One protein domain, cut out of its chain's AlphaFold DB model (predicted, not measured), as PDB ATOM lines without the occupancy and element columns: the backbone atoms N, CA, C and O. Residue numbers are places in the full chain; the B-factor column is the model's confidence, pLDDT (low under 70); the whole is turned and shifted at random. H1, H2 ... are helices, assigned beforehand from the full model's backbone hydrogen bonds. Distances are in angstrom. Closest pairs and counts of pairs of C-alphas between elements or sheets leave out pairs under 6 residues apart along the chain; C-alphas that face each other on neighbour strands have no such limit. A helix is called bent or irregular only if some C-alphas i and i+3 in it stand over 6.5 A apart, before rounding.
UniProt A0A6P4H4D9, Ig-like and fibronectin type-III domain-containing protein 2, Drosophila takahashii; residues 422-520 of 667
ATOM      1  N   ARG A 422     -19.020  43.312  44.225       92.56
ATOM      2  CA  ARG A 422     -18.715  43.104  45.635       92.56
ATOM      3  C   ARG A 422     -19.119  41.707  46.074       92.56
ATOM      4  O   ARG A 422     -18.269  40.992  46.599       92.56
ATOM      5  N   GLN A 423     -20.360  41.305  45.799       93.56
ATOM      6  CA  GLN A 423     -20.829  39.957  46.110       93.56
ATOM      7  C   GLN A 423     -19.979  38.905  45.386       93.56
ATOM      8  O   GLN A 423     -19.541  37.942  46.007       93.56
ATOM      9  N   CYS A 424     -19.633  39.139  44.112       94.81
ATOM     10  CA  CYS A 424     -18.716  38.262  43.376       94.81
ATOM     11  C   CYS A 424     -17.370  38.081  44.097       94.81
ATOM     12  O   CYS A 424     -16.871  36.960  44.204       94.81
ATOM     13  N   CYS A 425     -16.772  39.158  44.612       94.81
ATOM     14  CA  CYS A 425     -15.515  39.066  45.349       94.81
ATOM     15  C   CYS A 425     -15.651  38.295  46.670       94.81
ATOM     16  O   CYS A 425     -14.763  37.504  47.000       94.81
ATOM     17  N   GLU A 426     -16.739  38.514  47.414       95.25
ATOM     18  CA  GLU A 426     -17.027  37.807  48.669       95.25
ATOM     19  C   GLU A 426     -17.201  36.299  48.418       95.25
ATOM     20  O   GLU A 426     -16.541  35.483  49.070       95.25
ATOM     21  N   ASP A 427     -17.975  35.934  47.395       95.88
ATOM     22  CA  ASP A 427     -18.236  34.542  47.003       95.88
ATOM     23  C   ASP A 427     -16.964  33.813  46.532       95.88
ATOM     24  O   ASP A 427     -16.825  32.601  46.709       95.88
ATOM     25  N   ASN A 428     -16.002  34.549  45.967       93.19
ATOM     26  CA  ASN A 428     -14.716  34.016  45.510       93.19
ATOM     27  C   ASN A 428     -13.607  34.076  46.581       93.19
ATOM     28  O   ASN A 428     -12.438  33.828  46.278       93.19
ATOM     29  N   GLY A 429     -13.951  34.356  47.845       91.88
ATOM     30  CA  GLY A 429     -13.045  34.200  48.988       91.88
ATOM     31  C   GLY A 429     -12.279  35.458  49.406       91.88
ATOM     32  O   GLY A 429     -11.309  35.363  50.165       91.88
ATOM     33  N   MET A 430     -12.690  36.645  48.953       92.44
ATOM     34  CA  MET A 430     -12.160  37.905  49.476       92.44
ATOM     35  C   MET A 430     -12.905  38.304  50.754       92.44
ATOM     36  O   MET A 430     -14.066  38.688  50.715       92.44
ATOM     37  N   THR A 431     -12.224  38.256  51.899       89.19
ATOM     38  CA  THR A 431     -12.813  38.592  53.212       89.19
ATOM     39  C   THR A 431     -12.294  39.910  53.791       89.19
ATOM     40  O   THR A 431     -12.826  40.427  54.775       89.19
ATOM     41  N   HIS A 432     -11.249  40.486  53.190       91.56
ATOM     42  CA  HIS A 432     -10.627  41.707  53.688       91.56
ATOM     43  C   HIS A 432     -11.469  42.941  53.332       91.56
ATOM     44  O   HIS A 432     -11.511  43.367  52.178       91.56
ATOM     45  N   ARG A 433     -12.098  43.556  54.343       89.69
ATOM     46  CA  ARG A 433     -13.056  44.668  54.180       89.69
ATOM     47  C   ARG A 433     -12.521  45.841  53.355       89.69
ATOM     48  O   ARG A 433     -13.253  46.383  52.536       89.69
ATOM     49  N   MET A 434     -11.259  46.226  53.554       89.88
ATOM     50  CA  MET A 434     -10.645  47.318  52.786       89.88
ATOM     51  C   MET A 434     -10.498  46.956  51.302       89.88
ATOM     52  O   MET A 434     -10.713  47.807  50.448       89.88
ATOM     53  N   CYS A 435     -10.156  45.700  50.994       89.62
ATOM     54  CA  CYS A 435     -10.004  45.256  49.609       89.62
ATOM     55  C   CYS A 435     -11.370  45.128  48.932       89.62
ATOM     56  O   CYS A 435     -11.527  45.584  47.807       89.62
ATOM     57  N   LEU A 436     -12.381  44.624  49.643       91.62
ATOM     58  CA  LEU A 436     -13.756  44.589  49.146       91.62
ATOM     59  C   LEU A 436     -14.287  45.986  48.797       91.62
ATOM     60  O   LEU A 436     -14.885  46.166  47.744       91.62
ATOM     61  N   ASP A 437     -14.054  46.981  49.653       89.19
ATOM     62  CA  ASP A 437     -14.598  48.328  49.443       89.19
ATOM     63  C   ASP A 437     -13.838  49.135  48.379       89.19
ATOM     64  O   ASP A 437     -14.460  49.855  47.603       89.19
ATOM     65  N   LYS A 438     -12.503  49.014  48.318       87.94
ATOM     66  CA  LYS A 438     -11.677  49.799  47.384       87.94
ATOM     67  C   LYS A 438     -11.433  49.132  46.031       87.94
ATOM     68  O   LYS A 438     -11.175  49.836  45.063       87.94
ATOM     69  N   MET A 439     -11.459  47.799  45.965       88.19
ATOM     70  CA  MET A 439     -11.065  47.052  44.762       88.19
ATOM     71  C   MET A 439     -12.245  46.369  44.067       88.19
ATOM     72  O   MET A 439     -12.157  46.107  42.875       88.19
ATOM     73  N   CYS A 440     -13.339  46.070  44.772       90.56
ATOM     74  CA  CYS A 440     -14.490  45.349  44.210       90.56
ATOM     75  C   CYS A 440     -15.691  46.252  43.913       90.56
ATOM     76  O   CYS A 440     -16.834  45.800  43.954       90.56
ATOM     77  N   ASP A 441     -15.427  47.517  43.589       88.00
ATOM     78  CA  ASP A 441     -16.427  48.494  43.161       88.00
ATOM     79  C   ASP A 441     -15.862  49.312  41.983       88.00
ATOM     80  O   ASP A 441     -14.910  50.081  42.174       88.00
ATOM     81  N   PRO A 442     -16.411  49.176  40.761       83.88
ATOM     82  CA  PRO A 442     -15.896  49.864  39.579       83.88
ATOM     83  C   PRO A 442     -15.962  51.398  39.690       83.88
ATOM     84  O   PRO A 442     -15.209  52.076  38.994       83.88
ATOM     85  N   GLN A 443     -16.810  51.958  40.563       83.62
ATOM     86  CA  GLN A 443     -16.912  53.408  40.788       83.62
ATOM     87  C   GLN A 443     -15.889  53.954  41.792       83.62
ATOM     88  O   GLN A 443     -15.694  55.164  41.854       83.62
ATOM     89  N   LYS A 444     -15.266  53.084  42.596       82.19
ATOM     90  CA  LYS A 444     -14.253  53.462  43.598       82.19
ATOM     91  C   LYS A 444     -12.851  52.977  43.251       82.19
ATOM     92  O   LYS A 444     -11.882  53.395  43.879       82.19
ATOM     93  N   THR A 445     -12.732  52.080  42.274       76.69
ATOM     94  CA  THR A 445     -11.461  51.442  41.899       76.69
ATOM     95  C   THR A 445     -10.430  52.452  41.368       76.69
ATOM     96  O   THR A 445      -9.229  52.224  41.476       76.69
ATOM     97  N   ASP A 446     -10.869  53.592  40.829       72.38
ATOM     98  CA  ASP A 446     -10.001  54.715  40.446       72.38
ATOM     99  C   ASP A 446      -9.380  55.458  41.645       72.38
ATOM    100  O   ASP A 446      -8.350  56.108  41.488       72.38
ATOM    101  N   GLN A 447      -9.965  55.338  42.840       78.25
ATOM    102  CA  GLN A 447      -9.490  55.979  44.074       78.25
ATOM    103  C   GLN A 447      -8.453  55.130  44.830       78.25
ATOM    104  O   GLN A 447      -7.908  55.571  45.845       78.25
ATOM    105  N   ALA A 448      -8.190  53.899  44.379       80.75
ATOM    106  CA  ALA A 448      -7.207  53.020  44.996       80.75
ATOM    107  C   ALA A 448      -5.775  53.492  44.687       80.75
ATOM    108  O   ALA A 448      -5.389  53.684  43.534       80.75
ATOM    109  N   ASN A 449      -4.953  53.638  45.729       82.50
ATOM    110  CA  ASN A 449      -3.559  54.063  45.595       82.50
ATOM    111  C   ASN A 449      -2.609  52.860  45.551       82.50
ATOM    112  O   ASN A 449      -2.965  51.749  45.938       82.50
ATOM    113  N   LEU A 450      -1.354  53.078  45.142       82.25
ATOM    114  CA  LEU A 450      -0.342  52.014  45.070       82.25
ATOM    115  C   LEU A 450      -0.247  51.145  46.350       82.25
ATOM    116  O   LEU A 450      -0.198  49.924  46.206       82.25
ATOM    117  N   PRO A 451      -0.286  51.695  47.584       85.19
ATOM    118  CA  PRO A 451      -0.292  50.875  48.798       85.19
ATOM    119  C   PRO A 451      -1.519  49.966  48.913       85.19
ATOM    120  O   PRO A 451      -1.389  48.824  49.348       85.19
ATOM    121  N   ASP A 452      -2.694  50.437  48.485       85.50
ATOM    122  CA  ASP A 452      -3.922  49.638  48.489       85.50
ATOM    123  C   ASP A 452      -3.774  48.442  47.537       85.50
ATOM    124  O   ASP A 452      -4.057  47.305  47.917       85.50
ATOM    125  N   PHE A 453      -3.225  48.670  46.337       83.12
ATOM    126  CA  PHE A 453      -2.921  47.600  45.383       83.12
ATOM    127  C   PHE A 453      -1.887  46.604  45.915       83.12
ATOM    128  O   PHE A 453      -2.009  45.413  45.645       83.12
ATOM    129  N   MET A 454      -0.887  47.057  46.677       83.44
ATOM    130  CA  MET A 454       0.105  46.169  47.291       83.44
ATOM    131  C   MET A 454      -0.515  45.287  48.381       83.44
ATOM    132  O   MET A 454      -0.255  44.086  48.411       83.44
ATOM    133  N   VAL A 455      -1.358  45.856  49.249       88.50
ATOM    134  CA  VAL A 455      -2.048  45.103  50.310       88.50
ATOM    135  C   VAL A 455      -3.062  44.121  49.718       88.50
ATOM    136  O   VAL A 455      -3.183  42.994  50.194       88.50
ATOM    137  N   CYS A 456      -3.767  44.524  48.659       88.25
ATOM    138  CA  CYS A 456      -4.806  43.715  48.024       88.25
ATOM    139  C   CYS A 456      -4.295  42.821  46.880       88.25
ATOM    140  O   CYS A 456      -5.083  42.075  46.297       88.25
ATOM    141  N   ALA A 457      -2.991  42.836  46.581       86.62
ATOM    142  CA  ALA A 457      -2.383  42.041  45.514       86.62
ATOM    143  C   ALA A 457      -2.736  40.537  45.547       86.62
ATOM    144  O   ALA A 457      -2.996  39.991  44.467       86.62
ATOM    145  N   PRO A 458      -2.829  39.865  46.719       88.12
ATOM    146  CA  PRO A 458      -3.197  38.448  46.784       88.12
ATOM    147  C   PRO A 458      -4.577  38.118  46.201       88.12
ATOM    148  O   PRO A 458      -4.776  37.003  45.730       88.12
ATOM    149  N   TRP A 459      -5.512  39.074  46.197       90.56
ATOM    150  CA  TRP A 459      -6.872  38.892  45.672       90.56
ATOM    151  C   TRP A 459      -7.090  39.556  44.306       90.56
ATOM    152  O   TRP A 459      -8.219  39.673  43.834       90.56
ATOM    153  N   SER A 460      -6.021  40.007  43.655       88.06
ATOM    154  CA  SER A 460      -6.114  40.735  42.386       88.06
ATOM    155  C   SER A 460      -6.734  39.923  41.249       88.06
ATOM    156  O   SER A 460      -7.482  40.468  40.443       88.06
ATOM    157  N   ASN A 461      -6.487  38.615  41.211       89.19
ATOM    158  CA  ASN A 461      -7.143  37.702  40.278       89.19
ATOM    159  C   ASN A 461      -8.675  37.724  40.435       89.19
ATOM    160  O   ASN A 461      -9.387  37.823  39.441       89.19
ATOM    161  N   ILE A 462      -9.172  37.690  41.676       92.06
ATOM    162  CA  ILE A 462     -10.598  37.738  42.011       92.06
ATOM    163  C   ILE A 462     -11.171  39.098  41.619       92.06
ATOM    164  O   ILE A 462     -12.152  39.151  40.885       92.06
ATOM    165  N   THR A 463     -10.516  40.188  42.038       91.12
ATOM    166  CA  THR A 463     -10.930  41.557  41.714       91.12
ATOM    167  C   THR A 463     -11.131  41.750  40.214       91.12
ATOM    168  O   THR A 463     -12.225  42.096  39.780       91.12
ATOM    169  N   PHE A 464     -10.090  41.532  39.405       90.94
ATOM    170  CA  PHE A 464     -10.147  41.861  37.980       90.94
ATOM    171  C   PHE A 464     -11.052  40.902  37.194       90.94
ATOM    172  O   PHE A 464     -11.664  41.325  36.218       90.94
ATOM    173  N   ASN A 465     -11.207  39.652  37.638       92.12
ATOM    174  CA  ASN A 465     -12.175  38.720  37.055       92.12
ATOM    175  C   ASN A 465     -13.626  39.141  37.354       92.12
ATOM    176  O   ASN A 465     -14.449  39.230  36.442       92.12
ATOM    177  N   CYS A 466     -13.926  39.487  38.612       93.38
ATOM    178  CA  CYS A 466     -15.246  39.979  39.009       93.38
ATOM    179  C   CYS A 466     -15.593  41.311  38.331       93.38
ATOM    180  O   CYS A 466     -16.697  41.458  37.814       93.38
ATOM    181  N   LEU A 467     -14.645  42.254  38.251       92.75
ATOM    182  CA  LEU A 467     -14.824  43.508  37.512       92.75
ATOM    183  C   LEU A 467     -15.057  43.254  36.015       92.75
ATOM    184  O   LEU A 467     -15.920  43.881  35.412       92.75
ATOM    185  N   ALA A 468     -14.352  42.313  35.385       92.25
ATOM    186  CA  ALA A 468     -14.604  42.007  33.978       92.25
ATOM    187  C   ALA A 468     -16.031  41.479  33.735       92.25
ATOM    188  O   ALA A 468     -16.568  41.684  32.646       92.25
ATOM    189  N   ASN A 469     -16.661  40.854  34.739       91.19
ATOM    190  CA  ASN A 469     -18.018  40.302  34.681       91.19
ATOM    191  C   ASN A 469     -18.235  39.390  33.453       91.19
ATOM    192  O   ASN A 469     -19.249  39.475  32.762       91.19
ATOM    193  N   ASN A 470     -17.249  38.538  33.148       90.12
ATOM    194  CA  ASN A 470     -17.214  37.660  31.968       90.12
ATOM    195  C   ASN A 470     -17.225  38.376  30.599       90.12
ATOM    196  O   ASN A 470     -17.442  37.732  29.570       90.12
ATOM    197  N   ILE A 471     -16.969  39.684  30.560       92.44
ATOM    198  CA  ILE A 471     -16.849  40.476  29.333       92.44
ATOM    199  C   ILE A 471     -15.361  40.713  29.054       92.44
ATOM    200  O   ILE A 471     -14.615  41.154  29.926       92.44
ATOM    201  N   ASP A 472     -14.917  40.434  27.828       93.88
ATOM    202  CA  ASP A 472     -13.554  40.760  27.404       93.88
ATOM    203  C   ASP A 472     -13.478  42.218  26.924       93.88
ATOM    204  O   ASP A 472     -13.866  42.547  25.800       93.88
ATOM    205  N   HIS A 473     -12.945  43.098  27.775       94.06
ATOM    206  CA  HIS A 473     -12.815  44.530  27.485       94.06
ATOM    207  C   HIS A 473     -11.562  44.868  26.666       94.06
ATOM    208  O   HIS A 473     -11.316  46.035  26.354       94.06
ATOM    209  N   THR A 474     -10.756  43.876  26.269       94.12
ATOM    210  CA  THR A 474      -9.513  44.083  25.503       94.12
ATOM    211  C   THR A 474      -9.691  44.934  24.235       94.12
ATOM    212  O   THR A 474      -8.839  45.796  23.992       94.12
ATOM    213  N   PRO A 475     -10.758  44.776  23.416       94.56
ATOM    214  CA  PRO A 475     -10.969  45.628  22.242       94.56
ATOM    215  C   PRO A 475     -11.094  47.111  22.607       94.56
ATOM    216  O   PRO A 475     -10.499  47.966  21.950       94.56
ATOM    217  N   CYS A 476     -11.812  47.399  23.691       92.12
ATOM    218  CA  CYS A 476     -12.007  48.740  24.218       92.12
ATOM    219  C   CYS A 476     -10.698  49.327  24.764       92.12
ATOM    220  O   CYS A 476     -10.298  50.431  24.393       92.12
ATOM    221  N   CYS A 477      -9.983  48.554  25.584       93.12
ATOM    222  CA  CYS A 477      -8.698  48.959  26.141       93.12
ATOM    223  C   CYS A 477      -7.677  49.291  25.048       93.12
ATOM    224  O   CYS A 477      -6.976  50.299  25.129       93.12
ATOM    225  N   ARG A 478      -7.631  48.475  23.987       94.38
ATOM    226  CA  ARG A 478      -6.778  48.720  22.821       94.38
ATOM    227  C   ARG A 478      -7.134  50.036  22.129       94.38
ATOM    228  O   ARG A 478      -6.229  50.797  21.802       94.38
ATOM    229  N   ALA A 479      -8.424  50.308  21.922       89.62
ATOM    230  CA  ALA A 479      -8.884  51.541  21.283       89.62
ATOM    231  C   ALA A 479      -8.554  52.795  22.113       89.62
ATOM    232  O   ALA A 479      -8.217  53.831  21.547       89.62
ATOM    233  N   ARG A 480      -8.577  52.687  23.449       89.38
ATOM    234  CA  ARG A 480      -8.205  53.767  24.380       89.38
ATOM    235  C   ARG A 480      -6.698  53.887  24.650       89.38
ATOM    236  O   ARG A 480      -6.297  54.676  25.497       89.38
ATOM    237  N   GLY A 481      -5.854  53.136  23.938       90.00
ATOM    238  CA  GLY A 481      -4.396  53.259  24.040       90.00
ATOM    239  C   GLY A 481      -3.782  52.617  25.287       90.00
ATOM    240  O   GLY A 481      -2.633  52.907  25.623       90.00
ATOM    241  N   ILE A 482      -4.509  51.725  25.968       92.69
ATOM    242  CA  ILE A 482      -3.955  50.957  27.084       92.69
ATOM    243  C   ILE A 482      -2.875  50.004  26.534       92.69
ATOM    244  O   ILE A 482      -3.146  49.266  25.580       92.69
ATOM    245  N   PRO A 483      -1.649  49.985  27.101       93.06
ATOM    246  CA  PRO A 483      -0.566  49.143  26.600       93.06
ATOM    247  C   PRO A 483      -0.924  47.657  26.596       93.06
ATOM    248  O   PRO A 483      -1.566  47.162  27.521       93.06
ATOM    249  N   ALA A 484      -0.413  46.914  25.611       91.50
ATOM    250  CA  ALA A 484      -0.717  45.488  25.457       91.50
ATOM    251  C   ALA A 484      -0.347  44.631  26.683       91.50
ATOM    252  O   ALA A 484      -1.020  43.644  26.971       91.50
ATOM    253  N   ALA A 485       0.670  45.044  27.448       90.06
ATOM    254  CA  ALA A 485       1.046  44.403  28.709       90.06
ATOM    255  C   ALA A 485      -0.075  44.426  29.771       90.06
ATOM    256  O   ALA A 485      -0.083  43.592  30.669       90.06
ATOM    257  N   CYS A 486      -1.030  45.353  29.658       91.25
ATOM    258  CA  CYS A 486      -2.153  45.519  30.578       91.25
ATOM    259  C   CYS A 486      -3.429  44.789  30.122       91.25
ATOM    260  O   CYS A 486      -4.397  44.736  30.874       91.25
ATOM    261  N   PHE A 487      -3.464  44.199  28.920       92.06
ATOM    262  CA  PHE A 487      -4.649  43.485  28.419       92.06
ATOM    263  C   PHE A 487      -5.144  42.332  29.311       92.06
ATOM    264  O   PHE A 487      -6.359  42.150  29.371       92.06
ATOM    265  N   PRO A 488      -4.297  41.596  30.063       91.31
ATOM    266  CA  PRO A 488      -4.791  40.605  31.021       91.31
ATOM    267  C   PRO A 488      -5.752  41.174  32.079       91.31
ATOM    268  O   PRO A 488      -6.662  40.464  32.502       91.31
ATOM    269  N   LEU A 489      -5.593  42.452  32.462       89.88
ATOM    270  CA  LEU A 489      -6.514  43.160  33.364       89.88
ATOM    271  C   LEU A 489      -7.864  43.399  32.672       89.88
ATOM    272  O   LEU A 489      -8.910  43.102  33.235       89.88
ATOM    273  N   CYS A 490      -7.834  43.853  31.416       91.62
ATOM    274  CA  CYS A 490      -9.027  44.101  30.599       91.62
ATOM    275  C   CYS A 490      -9.838  42.838  30.292       91.62
ATOM    276  O   CYS A 490     -11.060  42.896  30.199       91.62
ATOM    277  N   ALA A 491      -9.166  41.698  30.133       92.25
ATOM    278  CA  ALA A 491      -9.817  40.415  29.895       92.25
ATOM    279  C   ALA A 491     -10.338  39.747  31.183       92.25
ATOM    280  O   ALA A 491     -10.974  38.699  31.093       92.25
ATOM    281  N   GLY A 492     -10.007  40.278  32.370       89.31
ATOM    282  CA  GLY A 492     -10.308  39.647  33.661       89.31
ATOM    283  C   GLY A 492      -9.544  38.345  33.927       89.31
ATOM    284  O   GLY A 492      -9.918  37.572  34.802       89.31
ATOM    285  N   LYS A 493      -8.472  38.071  33.172       87.62
ATOM    286  CA  LYS A 493      -7.718  36.803  33.202       87.62
ATOM    287  C   LYS A 493      -6.341  36.992  33.832       87.62
ATOM    288  O   LYS A 493      -5.320  36.638  33.243       87.62
ATOM    289  N   LEU A 494      -6.312  37.591  35.019       85.38
ATOM    290  CA  LEU A 494      -5.078  37.841  35.755       85.38
ATOM    291  C   LEU A 494      -4.771  36.679  36.708       85.38
ATOM    292  O   LEU A 494      -5.617  36.304  37.514       85.38
ATOM    293  N   THR A 495      -3.560  36.123  36.648       78.06
ATOM    294  CA  THR A 495      -3.117  35.067  37.579       78.06
ATOM    295  C   THR A 495      -2.482  35.636  38.848       78.06
ATOM    296  O   THR A 495      -2.699  35.100  39.929       78.06
ATOM    297  N   SER A 496      -1.720  36.726  38.734       75.38
ATOM    298  CA  SER A 496      -1.100  37.442  39.857       75.38
ATOM    299  C   SER A 496      -0.694  38.860  39.438       75.38
ATOM    300  O   SER A 496      -0.259  39.058  38.302       75.38
ATOM    301  N   LEU A 497      -0.776  39.835  40.349       75.25
ATOM    302  CA  LEU A 497      -0.170  41.162  40.171       75.25
ATOM    303  C   LEU A 497       1.340  41.100  40.444       75.25
ATOM    304  O   LEU A 497       1.757  40.896  41.580       75.25
ATOM    305  N   ASP A 498       2.148  41.310  39.406       76.19
ATOM    306  CA  ASP A 498       3.599  41.520  39.503       76.19
ATOM    307  C   ASP A 498       3.951  43.006  39.279       76.19
ATOM    308  O   ASP A 498       3.155  43.780  38.739       76.19
ATOM    309  N   PHE A 499       5.167  43.416  39.650       74.69
ATOM    310  CA  PHE A 499       5.669  44.782  39.508       74.69
ATOM    311  C   PHE A 499       5.570  45.339  38.081       74.69
ATOM    312  O   PHE A 499       5.418  46.548  37.887       74.69
ATOM    313  N   SER A 500       5.616  44.466  37.077       76.25
ATOM    314  CA  SER A 500       5.411  44.816  35.670       76.25
ATOM    315  C   SER A 500       4.020  45.411  35.381       76.25
ATOM    316  O   SER A 500       3.917  46.336  34.569       76.25
ATOM    317  N   LEU A 501       2.976  44.957  36.087       78.81
ATOM    318  CA  LEU A 501       1.579  45.381  35.921       78.81
ATOM    319  C   LEU A 501       1.225  46.654  36.703       78.81
ATOM    320  O   LEU A 501       0.253  47.316  36.351       78.81
ATOM    321  N   PHE A 502       2.029  47.094  37.681       80.62
ATOM    322  CA  PHE A 502       1.790  48.388  38.350       80.62
ATOM    323  C   PHE A 502       1.887  49.582  37.391       80.62
ATOM    324  O   PHE A 502       1.272  50.622  37.622       80.62
ATOM    325  N   LYS A 503       2.587  49.436  36.258       83.69
ATOM    326  CA  LYS A 503       2.606  50.452  35.190       83.69
ATOM    327  C   LYS A 503       1.221  50.691  34.579       83.69
ATOM    328  O   LYS A 503       1.023  51.732  33.956       83.69
ATOM    329  N   CYS A 504       0.288  49.754  34.754       86.12
ATOM    330  CA  CYS A 504      -1.085  49.849  34.274       86.12
ATOM    331  C   CYS A 504      -1.962  50.758  35.145       86.12
ATOM    332  O   CYS A 504      -2.976  51.243  34.656       86.12
ATOM    333  N   LEU A 505      -1.543  51.062  36.383       83.00
ATOM    334  CA  LEU A 505      -2.307  51.909  37.308       83.00
ATOM    335  C   LEU A 505      -2.594  53.307  36.745       83.00
ATOM    336  O   LEU A 505      -3.645  53.882  37.004       83.00
ATOM    337  N   ARG A 506      -1.695  53.838  35.909       85.50
ATOM    338  CA  ARG A 506      -1.908  55.141  35.263       85.50
ATOM    339  C   ARG A 506      -3.071  55.157  34.261       85.50
ATOM    340  O   ARG A 506      -3.480  56.235  33.864       85.50
ATOM    341  N   PHE A 507      -3.544  53.987  33.825       88.62
ATOM    342  CA  PHE A 507      -4.617  53.823  32.838       88.62
ATOM    343  C   PHE A 507      -5.926  53.337  33.480       88.62
ATOM    344  O   PHE A 507      -6.818  52.860  32.779       88.62
ATOM    345  N   MET A 508      -6.045  53.400  34.814       85.94
ATOM    346  CA  MET A 508      -7.237  52.911  35.516       85.94
ATOM    347  C   MET A 508      -8.498  53.701  35.153       85.94
ATOM    348  O   MET A 508      -9.577  53.122  35.113       85.94
ATOM    349  N   SER A 509      -8.373  54.987  34.807       85.25
ATOM    350  CA  SER A 509      -9.506  55.799  34.341       85.25
ATOM    351  C   SER A 509     -10.065  55.289  33.003       85.25
ATOM    352  O   SER A 509     -11.274  55.105  32.835       85.25
ATOM    353  N   GLU A 510      -9.183  54.987  32.052       87.69
ATOM    354  CA  GLU A 510      -9.513  54.436  30.738       87.69
ATOM    355  C   GLU A 510     -10.036  53.003  30.855       87.69
ATOM    356  O   GLU A 510     -10.976  52.632  30.150       87.69
ATOM    357  N   TYR A 511      -9.462  52.214  31.767       89.06
ATOM    358  CA  TYR A 511      -9.926  50.869  32.092       89.06
ATOM    359  C   TYR A 511     -11.342  50.891  32.683       89.06
ATOM    360  O   TYR A 511     -12.217  50.204  32.157       89.06
ATOM    361  N   ASN A 512     -11.617  51.729  33.687       88.81
ATOM    362  CA  ASN A 512     -12.955  51.864  34.271       88.81
ATOM    363  C   ASN A 512     -13.970  52.369  33.237       88.81
ATOM    364  O   ASN A 512     -15.087  51.862  33.170       88.81
ATOM    365  N   SER A 513     -13.566  53.292  32.357       88.25
ATOM    366  CA  SER A 513     -14.400  53.716  31.221       88.25
ATOM    367  C   SER A 513     -14.774  52.526  30.325       88.25
ATOM    368  O   SER A 513     -15.915  52.419  29.884       88.25
ATOM    369  N   CYS A 514     -13.835  51.602  30.085       90.44
ATOM    370  CA  CYS A 514     -14.109  50.373  29.346       90.44
ATOM    371  C   CYS A 514     -15.039  49.410  30.089       90.44
ATOM    372  O   CYS A 514     -15.928  48.848  29.452       90.44
ATOM    373  N   LEU A 515     -14.903  49.273  31.412       91.94
ATOM    374  CA  LEU A 515     -15.836  48.485  32.222       91.94
ATOM    375  C   LEU A 515     -17.265  49.016  32.087       91.94
ATOM    376  O   LEU A 515     -18.166  48.272  31.707       91.94
ATOM    377  N   PHE A 516     -17.465  50.318  32.308       91.62
ATOM    378  CA  PHE A 516     -18.781  50.947  32.201       91.62
ATOM    379  C   PHE A 516     -19.356  50.883  30.782       91.62
ATOM    380  O   PHE A 516     -20.568  50.721  30.611       91.62
ATOM    381  N   GLN A 517     -18.502  50.951  29.756       89.81
ATOM    382  CA  GLN A 517     -18.913  50.712  28.375       89.81
ATOM    383  C   GLN A 517     -19.403  49.276  28.174       89.81
ATOM    384  O   GLN A 517     -20.452  49.076  27.565       89.81
ATOM    385  N   GLY A 518     -18.672  48.284  28.688       89.62
ATOM    386  CA  GLY A 518     -19.059  46.879  28.596       89.62
ATOM    387  C   GLY A 518     -20.327  46.552  29.390       89.62
ATOM    388  O   GLY A 518     -21.145  45.766  28.924       89.62
ATOM    389  N   TYR A 519     -20.549  47.210  30.532       91.38
ATOM    390  CA  TYR A 519     -21.799  47.098  31.296       91.38
ATOM    391  C   TYR A 519     -22.987  47.803  30.625       91.38
ATOM    392  O   TYR A 519     -24.131  47.593  31.020       91.38
ATOM    393  N   GLY A 520     -22.737  48.649  29.622       89.00
ATOM    394  CA  GLY A 520     -23.782  49.368  28.897       89.00
ATOM    395  C   GLY A 520     -24.429  50.505  29.688       89.00
ATOM    396  O   GLY A 520     -25.550  50.888  29.364       89.00
TER     397      GLY A 520
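Overview. This is residues 422 to 520 of the 667 residues of the protein "Ig-like and fibronectin type-III domain-containing protein 2" of Drosophila takahashii (UniProt A0A6P4H4D9). Two long helices, H3 bent and H6 kinked, each have two short helices packed crosswise on them: H1 and H2 on H3, H4 and H5 on H6. These two groups sit side by side in one small body, with the arm H3b nearest its middle, and few contacts join them. The printed part has 99 residues, with six named helices in the order H1 to H6 and no named strand; its class is all helix, and the packing is mostly crossed. It is compact, with a radius of gyration of the C-alphas of 12.1 A and spans of 35 by 29 by 23 A.

Along the chain. H3, residues 450 to 468, was assigned as one helix by its hydrogen bonds but is bent, with C-alphas 458 and 461 7.6 A apart. Its arms are H3a, residues 450 to 458, 14.0 A long, and H3b, residues 461 to 468, 10.7 A. H6, residues 501 to 519, is 23.9 A long and ends at C-alpha 519, (-21.799, 47.098, 31.296). H1, residues 422 to 427, is 8.7 A long and begins at C-alpha 422, (-18.715, 43.104, 45.635). H2, residues 433 to 439, is 9.9 A long; H4, residues 474 to 479, 8.6 A; H5, residues 484 to 490, 9.9 A. H3a, H5 and H6 are irregular: C-alphas 455 and 458 are 7.6 A apart, 485 and 488 7.3 A, and 506 and 509 7.7 A. H6 has a kink of 72 degrees near residue 508.

Arrangement. H3a and H3b are about perpendicular, at 73 degrees. H2 touches H3a, closest at the C-alphas of Cys 435 and Cys 456, 5.6 A, at a steep tilt of 69.9 degrees, only just short of about perpendicular. H1 touches H3b, closest at the C-alphas of Cys 424 and Cys 466, 5.8 A. H3b and H5 only just touch, with 3 pairs of C-alphas within 8 A, the closest being Phe 464 and Leu 489, 6.0 A. H5 touches H6, closest at the C-alphas of Cys 486 and Cys 504, 5.8 A, at a steep tilt of 49 degrees, the same way. H4 touches H6 at residues 510 to 514 alone, closest at the C-alphas of Cys 476 and Cys 514, 5.8 A. H1 and H6 are apart. Each O i to N i+4 pair is within hydrogen-bond range in H1, H2, H3b and H4; the figures are 4 of 5 in H3a, 9 of 15 in H6, and 0 of 3 in H5, which has 3 of 4 O i to N i+3 pairs within range.

Size, cuts and confidence. The C-alphas farthest apart, of Thr 431 and Ala 479, are 34.7 A apart. The printed part has no cut and no long link. The mean pLDDT of the printed part is 88.2, and no printed residue is under 70.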